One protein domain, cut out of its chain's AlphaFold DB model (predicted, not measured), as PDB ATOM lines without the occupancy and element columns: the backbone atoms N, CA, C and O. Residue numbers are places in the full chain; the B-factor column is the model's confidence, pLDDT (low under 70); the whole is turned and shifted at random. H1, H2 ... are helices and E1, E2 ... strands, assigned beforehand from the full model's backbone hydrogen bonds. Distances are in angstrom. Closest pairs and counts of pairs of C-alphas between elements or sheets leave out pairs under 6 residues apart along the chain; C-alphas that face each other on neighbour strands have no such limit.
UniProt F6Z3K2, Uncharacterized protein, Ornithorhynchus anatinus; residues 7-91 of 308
ATOM      1  N   VAL A   7      91.343 127.455 119.101       97.00
ATOM      2  CA  VAL A   7      91.200 126.263 119.941       97.00
ATOM      3  C   VAL A   7      90.244 126.565 121.087       97.00
ATOM      4  O   VAL A   7      90.456 127.494 121.865       97.00
ATOM      5  N   PHE A   8      89.200 125.747 121.188       96.81
ATOM      6  CA  PHE A   8      88.218 125.782 122.263       96.81
ATOM      7  C   PHE A   8      88.407 124.540 123.129       96.81
ATOM      8  O   PHE A   8      88.349 123.419 122.623       96.81
ATOM      9  N   VAL A   9      88.634 124.741 124.423       96.50
ATOM     10  CA  VAL A   9      88.701 123.663 125.413       96.50
ATOM     11  C   VAL A   9      87.519 123.837 126.351       96.50
ATOM     12  O   VAL A   9      87.505 124.769 127.154       96.50
ATOM     13  N   ASP A  10      86.522 122.969 126.219       94.69
ATOM     14  CA  ASP A  10      85.378 122.923 127.130       94.69
ATOM     15  C   ASP A  10      85.688 122.056 128.358       94.69
ATOM     16  O   ASP A  10      86.561 121.188 128.307       94.69
ATOM     17  N   GLU A  11      85.008 122.324 129.473       92.50
ATOM     18  CA  GLU A  11      85.279 121.720 130.787       92.50
ATOM     19  C   GLU A  11      86.769 121.806 131.194       92.50
ATOM     20  O   GLU A  11      87.306 120.954 131.905       92.50
ATOM     21  N   ALA A  12      87.454 122.890 130.806       95.38
ATOM     22  CA  ALA A  12      88.874 123.126 131.084       95.38
ATOM     23  C   ALA A  12      89.198 123.166 132.591       95.38
ATOM     24  O   ALA A  12      90.353 123.006 132.986       95.38
ATOM     25  N   GLY A  13      88.181 123.361 133.438       92.62
ATOM     26  CA  GLY A  13      88.276 123.229 134.890       92.62
ATOM     27  C   GLY A  13      88.603 121.805 135.357       92.62
ATOM     28  O   GLY A  13      89.286 121.660 136.367       92.62
ATOM     29  N   GLN A  14      88.181 120.776 134.611       92.12
ATOM     30  CA  GLN A  14      88.407 119.361 134.926       92.12
ATOM     31  C   GLN A  14      89.737 118.813 134.397       92.12
ATOM     32  O   GLN A  14      90.241 117.825 134.933       92.12
ATOM     33  N   ALA A  15      90.297 119.405 133.341       93.38
ATOM     34  CA  ALA A  15      91.548 118.944 132.747       93.38
ATOM     35  C   ALA A  15      92.741 119.373 133.608       93.38
ATOM     36  O   ALA A  15      92.826 120.524 134.053       93.38
ATOM     37  N   ASN A  16      93.693 118.463 133.842       94.81
ATOM     38  CA  ASN A  16      94.962 118.901 134.424       94.81
ATOM     39  C   ASN A  16      95.708 119.785 133.417       94.81
ATOM     40  O   ASN A  16      95.500 119.698 132.208       94.81
ATOM     41  N   GLU A  17      96.554 120.684 133.913       95.69
ATOM     42  CA  GLU A  17      97.218 121.658 133.046       95.69
ATOM     43  C   GLU A  17      98.025 121.018 131.896       95.69
ATOM     44  O   GLU A  17      97.861 121.476 130.766       95.69
ATOM     45  N   PRO A  18      98.801 119.934 132.106       95.81
ATOM     46  CA  PRO A  18      99.452 119.228 131.003       95.81
ATOM     47  C   PRO A  18      98.491 118.714 129.925       95.81
ATOM     48  O   PRO A  18      98.792 118.858 128.745       95.81
ATOM     49  N   GLU A  19      97.338 118.151 130.300       95.31
ATOM     50  CA  GLU A  19      96.305 117.730 129.341       95.31
ATOM     51  C   GLU A  19      95.756 118.912 128.542       95.31
ATOM     52  O   GLU A  19      95.628 118.824 127.321       95.31
ATOM     53  N   CYS A  20      95.482 120.033 129.215       95.69
ATOM     54  CA  CYS A  20      94.994 121.245 128.565       95.69
ATOM     55  C   CYS A  20      96.025 121.816 127.575       95.69
ATOM     56  O   CYS A  20      95.645 122.324 126.527       95.69
ATOM     57  N   LEU A  21      97.328 121.679 127.846       95.50
ATOM     58  CA  LEU A  21      98.397 122.173 126.970       95.50
ATOM     59  C   LEU A  21      98.548 121.393 125.654       95.50
ATOM     60  O   LEU A  21      99.070 121.959 124.693       95.50
ATOM     61  N   ILE A  22      98.088 120.138 125.576       95.06
ATOM     62  CA  ILE A  22      98.196 119.306 124.362       95.06
ATOM     63  C   ILE A  22      97.582 120.009 123.136       95.06
ATOM     64  O   ILE A  22      98.305 120.212 122.159       95.06
ATOM     65  N   PRO A  23      96.296 120.422 123.147       94.00
ATOM     66  CA  PRO A  23      95.712 121.146 122.018       94.00
ATOM     67  C   PRO A  23      96.265 122.571 121.865       94.00
ATOM     68  O   PRO A  23      96.344 123.069 120.743       94.00
ATOM     69  N   LEU A  24      96.691 123.227 122.952       93.94
ATOM     70  CA  LEU A  24      97.221 124.597 122.896       93.94
ATOM     71  C   LEU A  24      98.580 124.679 122.196       93.94
ATOM     72  O   LEU A  24      98.860 125.668 121.526       93.94
ATOM     73  N   GLY A  25      99.397 123.626 122.282       92.69
ATOM     74  CA  GLY A  25     100.658 123.529 121.543       92.69
ATOM     75  C   GLY A  25     100.491 123.470 120.019       92.69
ATOM     76  O   GLY A  25     101.478 123.565 119.295       92.69
ATOM     77  N   LEU A  26      99.260 123.311 119.518       93.88
ATOM     78  CA  LEU A  26      98.944 123.265 118.089       93.88
ATOM     79  C   LEU A  26      98.415 124.607 117.550       93.88
ATOM     80  O   LEU A  26      98.117 124.704 116.355       93.88
ATOM     81  N   VAL A  27      98.280 125.619 118.408       96.12
ATOM     82  CA  VAL A  27      97.741 126.942 118.068       96.12
ATOM     83  C   VAL A  27      98.755 127.747 117.255       96.12
ATOM     84  O   VAL A  27      99.950 127.720 117.538       96.12
ATOM     85  N   SER A  28      98.280 128.464 116.236       94.50
ATOM     86  CA  SER A  28      99.086 129.381 115.425       94.50
ATOM     87  C   SER A  28      99.703 130.489 116.282       94.50
ATOM     88  O   SER A  28      99.003 131.212 116.983       94.50
ATOM     89  N   GLU A  29     101.017 130.678 116.187       90.62
ATOM     90  CA  GLU A  29     101.733 131.760 116.882       90.62
ATOM     91  C   GLU A  29     101.415 133.165 116.336       90.62
ATOM     92  O   GLU A  29     101.729 134.154 116.997       90.62
ATOM     93  N   VAL A  30     100.837 133.274 115.133       91.94
ATOM     94  CA  VAL A  30     100.616 134.565 114.451       91.94
ATOM     95  C   VAL A  30      99.227 135.128 114.743       91.94
ATOM     96  O   VAL A  30      99.085 136.309 115.049       91.94
ATOM     97  N   ASP A  31      98.203 134.288 114.633       93.06
ATOM     98  CA  ASP A  31      96.785 134.661 114.667       93.06
ATOM     99  C   ASP A  31      95.946 133.718 115.547       93.06
ATOM    100  O   ASP A  31      94.724 133.648 115.425       93.06
ATOM    101  N   GLY A  32      96.610 132.981 116.440       94.44
ATOM    102  CA  GLY A  32      95.992 132.012 117.330       94.44
ATOM    103  C   GLY A  32      95.107 132.626 118.411       94.44
ATOM    104  O   GLY A  32      95.485 133.579 119.092       94.44
ATOM    105  N   GLN A  33      93.952 132.008 118.634       94.75
ATOM    106  CA  GLN A  33      93.031 132.313 119.718       94.75
ATOM    107  C   GLN A  33      92.723 131.063 120.536       94.75
ATOM    108  O   GLN A  33      92.491 129.976 120.002       94.75
ATOM    109  N   ILE A  34      92.702 131.240 121.854       95.94
ATOM    110  CA  ILE A  34      92.438 130.179 122.820       95.94
ATOM    111  C   ILE A  34      91.231 130.586 123.649       95.94
ATOM    112  O   ILE A  34      91.231 131.649 124.268       95.94
ATOM    113  N   VAL A  35      90.234 129.710 123.706       96.62
ATOM    114  CA  VAL A  35      89.070 129.862 124.575       96.62
ATOM    115  C   VAL A  35      89.019 128.674 125.524       96.62
ATOM    116  O   VAL A  35      88.857 127.531 125.101       96.62
ATOM    117  N   LEU A  36      89.162 128.954 126.818       97.19
ATOM    118  CA  LEU A  36      88.976 127.971 127.880       97.19
ATOM    119  C   LEU A  36      87.591 128.188 128.488       97.19
ATOM    120  O   LEU A  36      87.353 129.204 129.139       97.19
ATOM    121  N   ALA A  37      86.686 127.244 128.263       96.12
ATOM    122  CA  ALA A  37      85.365 127.222 128.870       96.12
ATOM    123  C   ALA A  37      85.346 126.221 130.029       96.12
ATOM    124  O   ALA A  37      85.992 125.175 129.994       96.12
ATOM    125  N   GLY A  38      84.637 126.566 131.097       94.69
ATOM    126  CA  GLY A  38      84.522 125.734 132.285       94.69
ATOM    127  C   GLY A  38      84.260 126.571 133.525       94.69
ATOM    128  O   GLY A  38      84.171 127.797 133.469       94.69
ATOM    129  N   ASP A  39      84.156 125.892 134.659       94.94
ATOM    130  CA  ASP A  39      83.841 126.521 135.933       94.94
ATOM    131  C   ASP A  39      84.895 126.152 136.988       94.94
ATOM    132  O   ASP A  39      84.954 124.994 137.417       94.94
ATOM    133  N   PRO A  40      85.734 127.106 137.441       92.88
ATOM    134  CA  PRO A  40      86.756 126.836 138.449       92.88
ATOM    135  C   PRO A  40      86.165 126.478 139.825       92.88
ATOM    136  O   PRO A  40      86.893 125.941 140.663       92.88
ATOM    137  N   MET A  41      84.873 126.744 140.067       93.75
ATOM    138  CA  MET A  41      84.153 126.398 141.300       93.75
ATOM    139  C   MET A  41      83.470 125.020 141.245       93.75
ATOM    140  O   MET A  41      82.926 124.574 142.260       93.75
ATOM    141  N   GLN A  42      83.503 124.324 140.103       94.12
ATOM    142  CA  GLN A  42      83.095 122.917 139.968       94.12
ATOM    143  C   GLN A  42      84.318 121.988 140.008       94.12
ATOM    144  O   GLN A  42      85.409 122.420 140.373       94.12
ATOM    145  N   LEU A  43      84.143 120.682 139.768       91.94
ATOM    146  CA  LEU A  43      85.214 119.698 139.970       91.94
ATOM    147  C   LEU A  43      86.477 120.037 139.173       91.94
ATOM    148  O   LEU A  43      86.426 120.333 137.981       91.94
ATOM    149  N   GLY A  44      87.607 119.903 139.862       91.75
ATOM    150  CA  GLY A  44      88.930 119.939 139.259       91.75
ATOM    151  C   GLY A  44      89.419 118.563 138.786       91.75
ATOM    152  O   GLY A  44      88.703 117.562 138.903       91.75
ATOM    153  N   PRO A  45      90.680 118.483 138.339       91.62
ATOM    154  CA  PRO A  45      91.301 117.254 137.860       91.62
ATOM    155  C   PRO A  45      91.365 116.134 138.902       91.62
ATOM    156  O   PRO A  45      91.726 116.335 140.068       91.62
ATOM    157  N   VAL A  46      91.084 114.903 138.464       87.12
ATOM    158  CA  VAL A  46      91.130 113.712 139.325       87.12
ATOM    159  C   VAL A  46      92.559 113.174 139.424       87.12
ATOM    160  O   VAL A  46      93.006 112.357 138.622       87.12
ATOM    161  N   ILE A  47      93.279 113.588 140.469       89.38
ATOM    162  CA  ILE A  47      94.671 113.175 140.701       89.38
ATOM    163  C   ILE A  47      94.760 112.049 141.741       89.38
ATOM    164  O   ILE A  47      94.540 112.257 142.940       89.38
ATOM    165  N   LYS A  48      95.140 110.846 141.284       88.12
ATOM    166  CA  LYS A  48      95.320 109.654 142.141       88.12
ATOM    167  C   LYS A  48      96.539 109.763 143.061       88.12
ATOM    168  O   LYS A  48      96.468 109.382 144.229       88.12
ATOM    169  N   SER A  49      97.653 110.287 142.549       91.88
ATOM    170  CA  SER A  49      98.886 110.441 143.329       91.88
ATOM    171  C   SER A  49      98.734 111.555 144.364       91.88
ATOM    172  O   SER A  49      98.539 112.721 144.019       91.88
ATOM    173  N   LYS A  50      98.857 111.204 145.652       88.38
ATOM    174  CA  LYS A  50      98.853 112.193 146.742       88.38
ATOM    175  C   LYS A  50      99.984 113.209 146.570       88.38
ATOM    176  O   LYS A  50      99.739 114.394 146.749       88.38
ATOM    177  N   PHE A  51     101.172 112.755 146.163       93.88
ATOM    178  CA  PHE A  51     102.316 113.631 145.903       93.88
ATOM    179  C   PHE A  51     102.015 114.622 144.780       93.88
ATOM    180  O   PHE A  51     102.163 115.820 144.981       93.88
ATOM    181  N   ALA A  52     101.507 114.154 143.636       93.81
ATOM    182  CA  ALA A  52     101.201 115.043 142.515       93.81
ATOM    183  C   ALA A  52     100.143 116.100 142.878       93.81
ATOM    184  O   ALA A  52     100.252 117.249 142.463       93.81
ATOM    185  N   ARG A  53      99.152 115.736 143.705       89.12
ATOM    186  CA  ARG A  53      98.171 116.690 144.235       89.12
ATOM    187  C   ARG A  53      98.817 117.740 145.143       89.12
ATOM    188  O   ARG A  53      98.516 118.916 144.997       89.12
ATOM    189  N   VAL A  54      99.706 117.327 146.050       90.25
ATOM    190  CA  VAL A  54     100.449 118.249 146.935       90.25
ATOM    191  C   VAL A  54     101.309 119.223 146.128       90.25
ATOM    192  O   VAL A  54     101.370 120.398 146.469       90.25
ATOM    193  N   TYR A  55     101.906 118.767 145.027       93.44
ATOM    194  CA  TYR A  55     102.693 119.604 144.116       93.44
ATOM    195  C   TYR A  55     101.856 120.334 143.048       93.44
ATOM    196  O   TYR A  55     102.414 120.867 142.094       93.44
ATOM    197  N   GLY A  56     100.527 120.393 143.199       91.81
ATOM    198  CA  GLY A  56      99.674 121.301 142.425       91.81
ATOM    199  C   GLY A  56      99.070 120.745 141.134       91.81
ATOM    200  O   GLY A  56      98.334 121.471 140.477       91.81
ATOM    201  N   LEU A  57      99.268 119.465 140.786       94.31
ATOM    202  CA  LEU A  57      98.679 118.880 139.563       94.31
ATOM    203  C   LEU A  57      97.135 118.838 139.591       94.31
ATOM    204  O   LEU A  57      96.493 118.598 138.574       94.31
ATOM    205  N   SER A  58      96.522 119.054 140.760       91.75
ATOM    206  CA  SER A  58      95.066 119.174 140.908       91.75
ATOM    207  C   SER A  58      94.524 120.573 140.620       91.75
ATOM    208  O   SER A  58      93.329 120.782 140.795       91.75
ATOM    209  N   VAL A  59      95.375 121.535 140.265       94.06
ATOM    210  CA  VAL A  59      94.951 122.862 139.819       94.06
ATOM    211  C   VAL A  59      94.897 122.819 138.297       94.06
ATOM    212  O   VAL A  59      95.899 122.522 137.644       94.06
ATOM    213  N   SER A  60      93.721 123.061 137.727       96.12
ATOM    214  CA  SER A  60      93.581 123.138 136.273       96.12
ATOM    215  C   SER A  60      94.208 124.416 135.726       96.12
ATOM    216  O   SER A  60      94.403 125.399 136.447       96.12
ATOM    217  N   MET A  61      94.482 124.435 134.421       95.94
ATOM    218  CA  MET A  61      94.985 125.641 133.763       95.94
ATOM    219  C   MET A  61      94.012 126.818 133.929       95.94
ATOM    220  O   MET A  61      94.451 127.935 134.200       95.94
ATOM    221  N   LEU A  62      92.701 126.555 133.827       96.06
ATOM    222  CA  LEU A  62      91.651 127.554 134.035       96.06
ATOM    223  C   LEU A  62      91.718 128.136 135.453       96.06
ATOM    224  O   LEU A  62      91.809 129.348 135.619       96.06
ATOM    225  N   GLU A  63      91.745 127.281 136.478       95.38
ATOM    226  CA  GLU A  63      91.827 127.715 137.876       95.38
ATOM    227  C   GLU A  63      93.112 128.508 138.156       95.38
ATOM    228  O   GLU A  63      93.075 129.568 138.787       95.38
ATOM    229  N   ARG A  64      94.252 128.055 137.618       95.81
ATOM    230  CA  ARG A  64      95.523 128.774 137.746       95.81
ATOM    231  C   ARG A  64      95.463 130.148 137.085       95.81
ATOM    232  O   ARG A  64      95.972 131.105 137.670       95.81
ATOM    233  N   LEU A  65      94.895 130.267 135.884       95.44
ATOM    234  CA  LEU A  65      94.748 131.552 135.193       95.44
ATOM    235  C   LEU A  65      93.848 132.504 135.975       95.44
ATOM    236  O   LEU A  65      94.266 133.634 136.203       95.44
ATOM    237  N   MET A  66      92.710 132.028 136.483       94.62
ATOM    238  CA  MET A  66      91.780 132.823 137.297       94.62
ATOM    239  C   MET A  66      92.418 133.400 138.572       94.62
ATOM    240  O   MET A  66      91.975 134.429 139.075       94.62
ATOM    241  N   SER A  67      93.488 132.782 139.083       92.81
ATOM    242  CA  SER A  67      94.261 133.314 140.215       92.81
ATOM    243  C   SER A  67      95.268 134.414 139.848       92.81
ATOM    244  O   SER A  67      95.836 135.041 140.744       92.81
ATOM    245  N   ARG A  68      95.538 134.657 138.558       95.25
ATOM    246  CA  ARG A  68      96.499 135.676 138.112       95.25
ATOM    247  C   ARG A  68      95.859 137.066 138.133       95.25
ATOM    248  O   ARG A  68      94.687 137.172 137.787       95.25
ATOM    249  N   PRO A  69      96.622 138.138 138.424       93.50
ATOM    250  CA  PRO A  69      96.078 139.492 138.565       93.50
ATOM    251  C   PRO A  69      95.165 139.940 137.418       93.50
ATOM    252  O   PRO A  69      94.116 140.516 137.666       93.50
ATOM    253  N   SER A  70      95.509 139.612 136.167       93.38
ATOM    254  CA  SER A  70      94.717 140.005 134.994       93.38
ATOM    255  C   SER A  70      93.329 139.354 134.914       93.38
ATOM    256  O   SER A  70      92.451 139.897 134.253       93.38
ATOM    257  N   TYR A  71      93.136 138.195 135.550       94.06
ATOM    258  CA  TYR A  71      91.886 137.424 135.529       94.06
ATOM    259  C   TYR A  71      91.144 137.472 136.868       94.06
ATOM    260  O   TYR A  71      90.050 136.920 136.979       94.06
ATOM    261  N   GLN A  72      91.733 138.091 137.892       92.94
ATOM    262  CA  GLN A  72      91.089 138.219 139.190       92.94
ATOM    263  C   GLN A  72      89.867 139.129 139.105       92.94
ATOM    264  O   GLN A  72      89.779 140.038 138.277       92.94
ATOM    265  N   ARG A  73      88.915 138.860 139.996       92.38
ATOM    266  CA  ARG A  73      87.712 139.668 140.135       92.38
ATOM    267  C   ARG A  73      88.079 141.047 140.688       92.38
ATOM    268  O   ARG A  73      88.728 141.133 141.727       92.38
ATOM    269  N   ASP A  74      87.601 142.101 140.040       92.81
ATOM    270  CA  ASP A  74      87.730 143.491 140.471       92.81
ATOM    271  C   ASP A  74      86.390 144.213 140.285       92.81
ATOM    272  O   ASP A  74      86.004 144.615 139.184       92.81
ATOM    273  N   GLU A  75      85.664 144.354 141.392       91.00
ATOM    274  CA  GLU A  75      84.361 145.024 141.423       91.00
ATOM    275  C   GLU A  75      84.468 146.530 141.208       91.00
ATOM    276  O   GLU A  75      83.582 147.133 140.609       91.00
ATOM    277  N   ASN A  76      85.558 147.137 141.683       92.94
ATOM    278  CA  ASN A  76      85.739 148.580 141.622       92.94
ATOM    279  C   ASN A  76      85.959 149.023 140.175       92.94
ATOM    280  O   ASN A  76      85.413 150.039 139.748       92.94
ATOM    281  N   THR A  77      86.736 148.245 139.419       92.69
ATOM    282  CA  THR A  77      87.058 148.560 138.024       92.69
ATOM    283  C   THR A  77      86.007 148.026 137.051       92.69
ATOM    284  O   THR A  77      85.656 148.713 136.093       92.69
ATOM    285  N   PHE A  78      85.490 146.811 137.271       92.06
ATOM    286  CA  PHE A  78      84.643 146.115 136.296       92.06
ATOM    287  C   PHE A  78      83.229 145.798 136.800       92.06
ATOM    288  O   PHE A  78      82.555 144.955 136.207       92.06
ATOM    289  N   GLY A  79      82.740 146.451 137.859       86.44
ATOM    290  CA  GLY A  79      81.425 146.159 138.450       86.44
ATOM    291  C   GLY A  79      80.258 146.188 137.452       86.44
ATOM    292  O   GLY A  79      79.391 145.319 137.490       86.44
ATOM    293  N   THR A  80      80.270 147.102 136.473       83.31
ATOM    294  CA  THR A  80      79.243 147.171 135.411       83.31
ATOM    295  C   THR A  80      79.340 146.053 134.367       83.31
ATOM    296  O   THR A  80      78.437 145.900 133.550       83.31
ATOM    297  N   SER A  81      80.430 145.285 134.380       82.19
ATOM    298  CA  SER A  81      80.775 144.254 133.393       82.19
ATOM    299  C   SER A  81      80.943 142.873 134.042       82.19
ATOM    300  O   SER A  81      81.716 142.047 133.565       82.19
ATOM    301  N   GLY A  82      80.242 142.613 135.152       81.31
ATOM    302  CA  GLY A  82      80.308 141.326 135.855       81.31
ATOM    303  C   GLY A  82      81.566 141.141 136.709       81.31
ATOM    304  O   GLY A  82      81.923 140.011 137.034       81.31
ATOM    305  N   SER A  83      82.232 142.240 137.081       91.81
ATOM    306  CA  SER A  83      83.393 142.291 137.985       91.81
ATOM    307  C   SER A  83      84.660 141.590 137.485       91.81
ATOM    308  O   SER A  83      85.575 141.344 138.266       91.81
ATOM    309  N   TYR A  84      84.748 141.299 136.189       93.62
ATOM    310  CA  TYR A  84      85.964 140.816 135.538       93.62
ATOM    311  C   TYR A  84      86.282 141.663 134.312       93.62
ATOM    312  O   TYR A  84      85.391 142.280 133.729       93.62
ATOM    313  N   ASN A  85      87.547 141.663 133.888       94.00
ATOM    314  CA  ASN A  85      87.933 142.312 132.644       94.00
ATOM    315  C   ASN A  85      87.199 141.644 131.460       94.00
ATOM    316  O   ASN A  85      87.504 140.485 131.150       94.00
ATOM    317  N   PRO A  86      86.286 142.349 130.762       91.88
ATOM    318  CA  PRO A  86      85.454 141.757 129.713       91.88
ATOM    319  C   PRO A  86      86.253 141.340 128.470       91.88
ATOM    320  O   PRO A  86      85.747 140.593 127.640       91.88
ATOM    321  N   LEU A  87      87.505 141.795 128.339       92.25
ATOM    322  CA  LEU A  87      88.417 141.367 127.276       92.25
ATOM    323  C   LEU A  87      89.055 139.998 127.551       92.25
ATOM    324  O   LEU A  87      89.644 139.413 126.647       92.25
ATOM    325  N   LEU A  88      88.987 139.505 128.793       93.75
ATOM    326  CA  LEU A  88      89.680 138.289 129.234       93.75
ATOM    327  C   LEU A  88      88.729 137.216 129.761       93.75
ATOM    328  O   LEU A  88      88.983 136.030 129.564       93.75
ATOM    329  N   VAL A  89      87.658 137.615 130.448       95.00
ATOM    330  CA  VAL A  89      86.721 136.696 131.097       95.00
ATOM    331  C   VAL A  89      85.298 137.112 130.766       95.00
ATOM    332  O   VAL A  89      84.900 138.255 130.972       95.00
ATOM    333  N   THR A  90      84.509 136.151 130.297       93.69
ATOM    334  CA  THR A  90      83.060 136.292 130.153       93.69
ATOM    335  C   THR A  90      82.383 135.356 131.144       93.69
ATOM    336  O   THR A  90      82.492 134.137 131.019       93.69
ATOM    337  N   LYS A  91      81.680 135.912 132.136       92.88
ATOM    338  CA  LYS A  91      80.910 135.130 133.111       92.88
ATOM    339  C   LYS A  91      79.459 134.997 132.643       92.88
ATOM    340  O   LYS A  91      78.785 135.994 132.397       92.88
TER     341      LYS A  91
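AT A GLANCE: This is residues 7 to 91 of the 308 residues of an uncharacterized protein of Ornithorhynchus anatinus (UniProt F6Z3K2). There is little regular structure: parallel strands E1 and E2 joined through H1, H3 near the middle, H2 and H4 far out at opposite ends. Of 85 printed residues 33 are in four named helices and two named strands, in the order E1, H1, E2, H2, H3, H4, mixed in class. The whole is only just compact, close to loose, with radius of gyration of the C-alphas 14.2 A and spans of 42 by 31 by 19 A.

IN THESE COORDINATES: E1 is residues 7 to 9, from C-alpha 7 at (91.200, 126.263, 119.941); H1 17 to 24, 10.6 A long; E2 33 to 36; H2 50 to 54; H3 61 to 66; H4 75 to 81, to C-alpha 81 at (80.775, 144.254, 133.393).

HOW THE PARTS SIT: N 7 of E1 and O 33 of E2 are within hydrogen-bond range, 2.9 A. E1, H1 and E2 form a strand-helix-strand unit, a helix between parallel neighbour strands, its crossover right-handed. H1 is close to but not clearly touching H3; their closest C-alphas, Glu 17 and Met 61, are 4.6 A apart. Every O i to N i+4 pair is within range in H2 and H3, 2 of 4 in H1, 1 of 3 in H4, which has 1 of 4 O i to N i+3 pairs.

THE WHOLE: The farthest C-alphas, Ser 49 and Thr 80, are 42.4 A apart. The printed part has no cut; E2 to H2 is a long link; no printed residue is under 70.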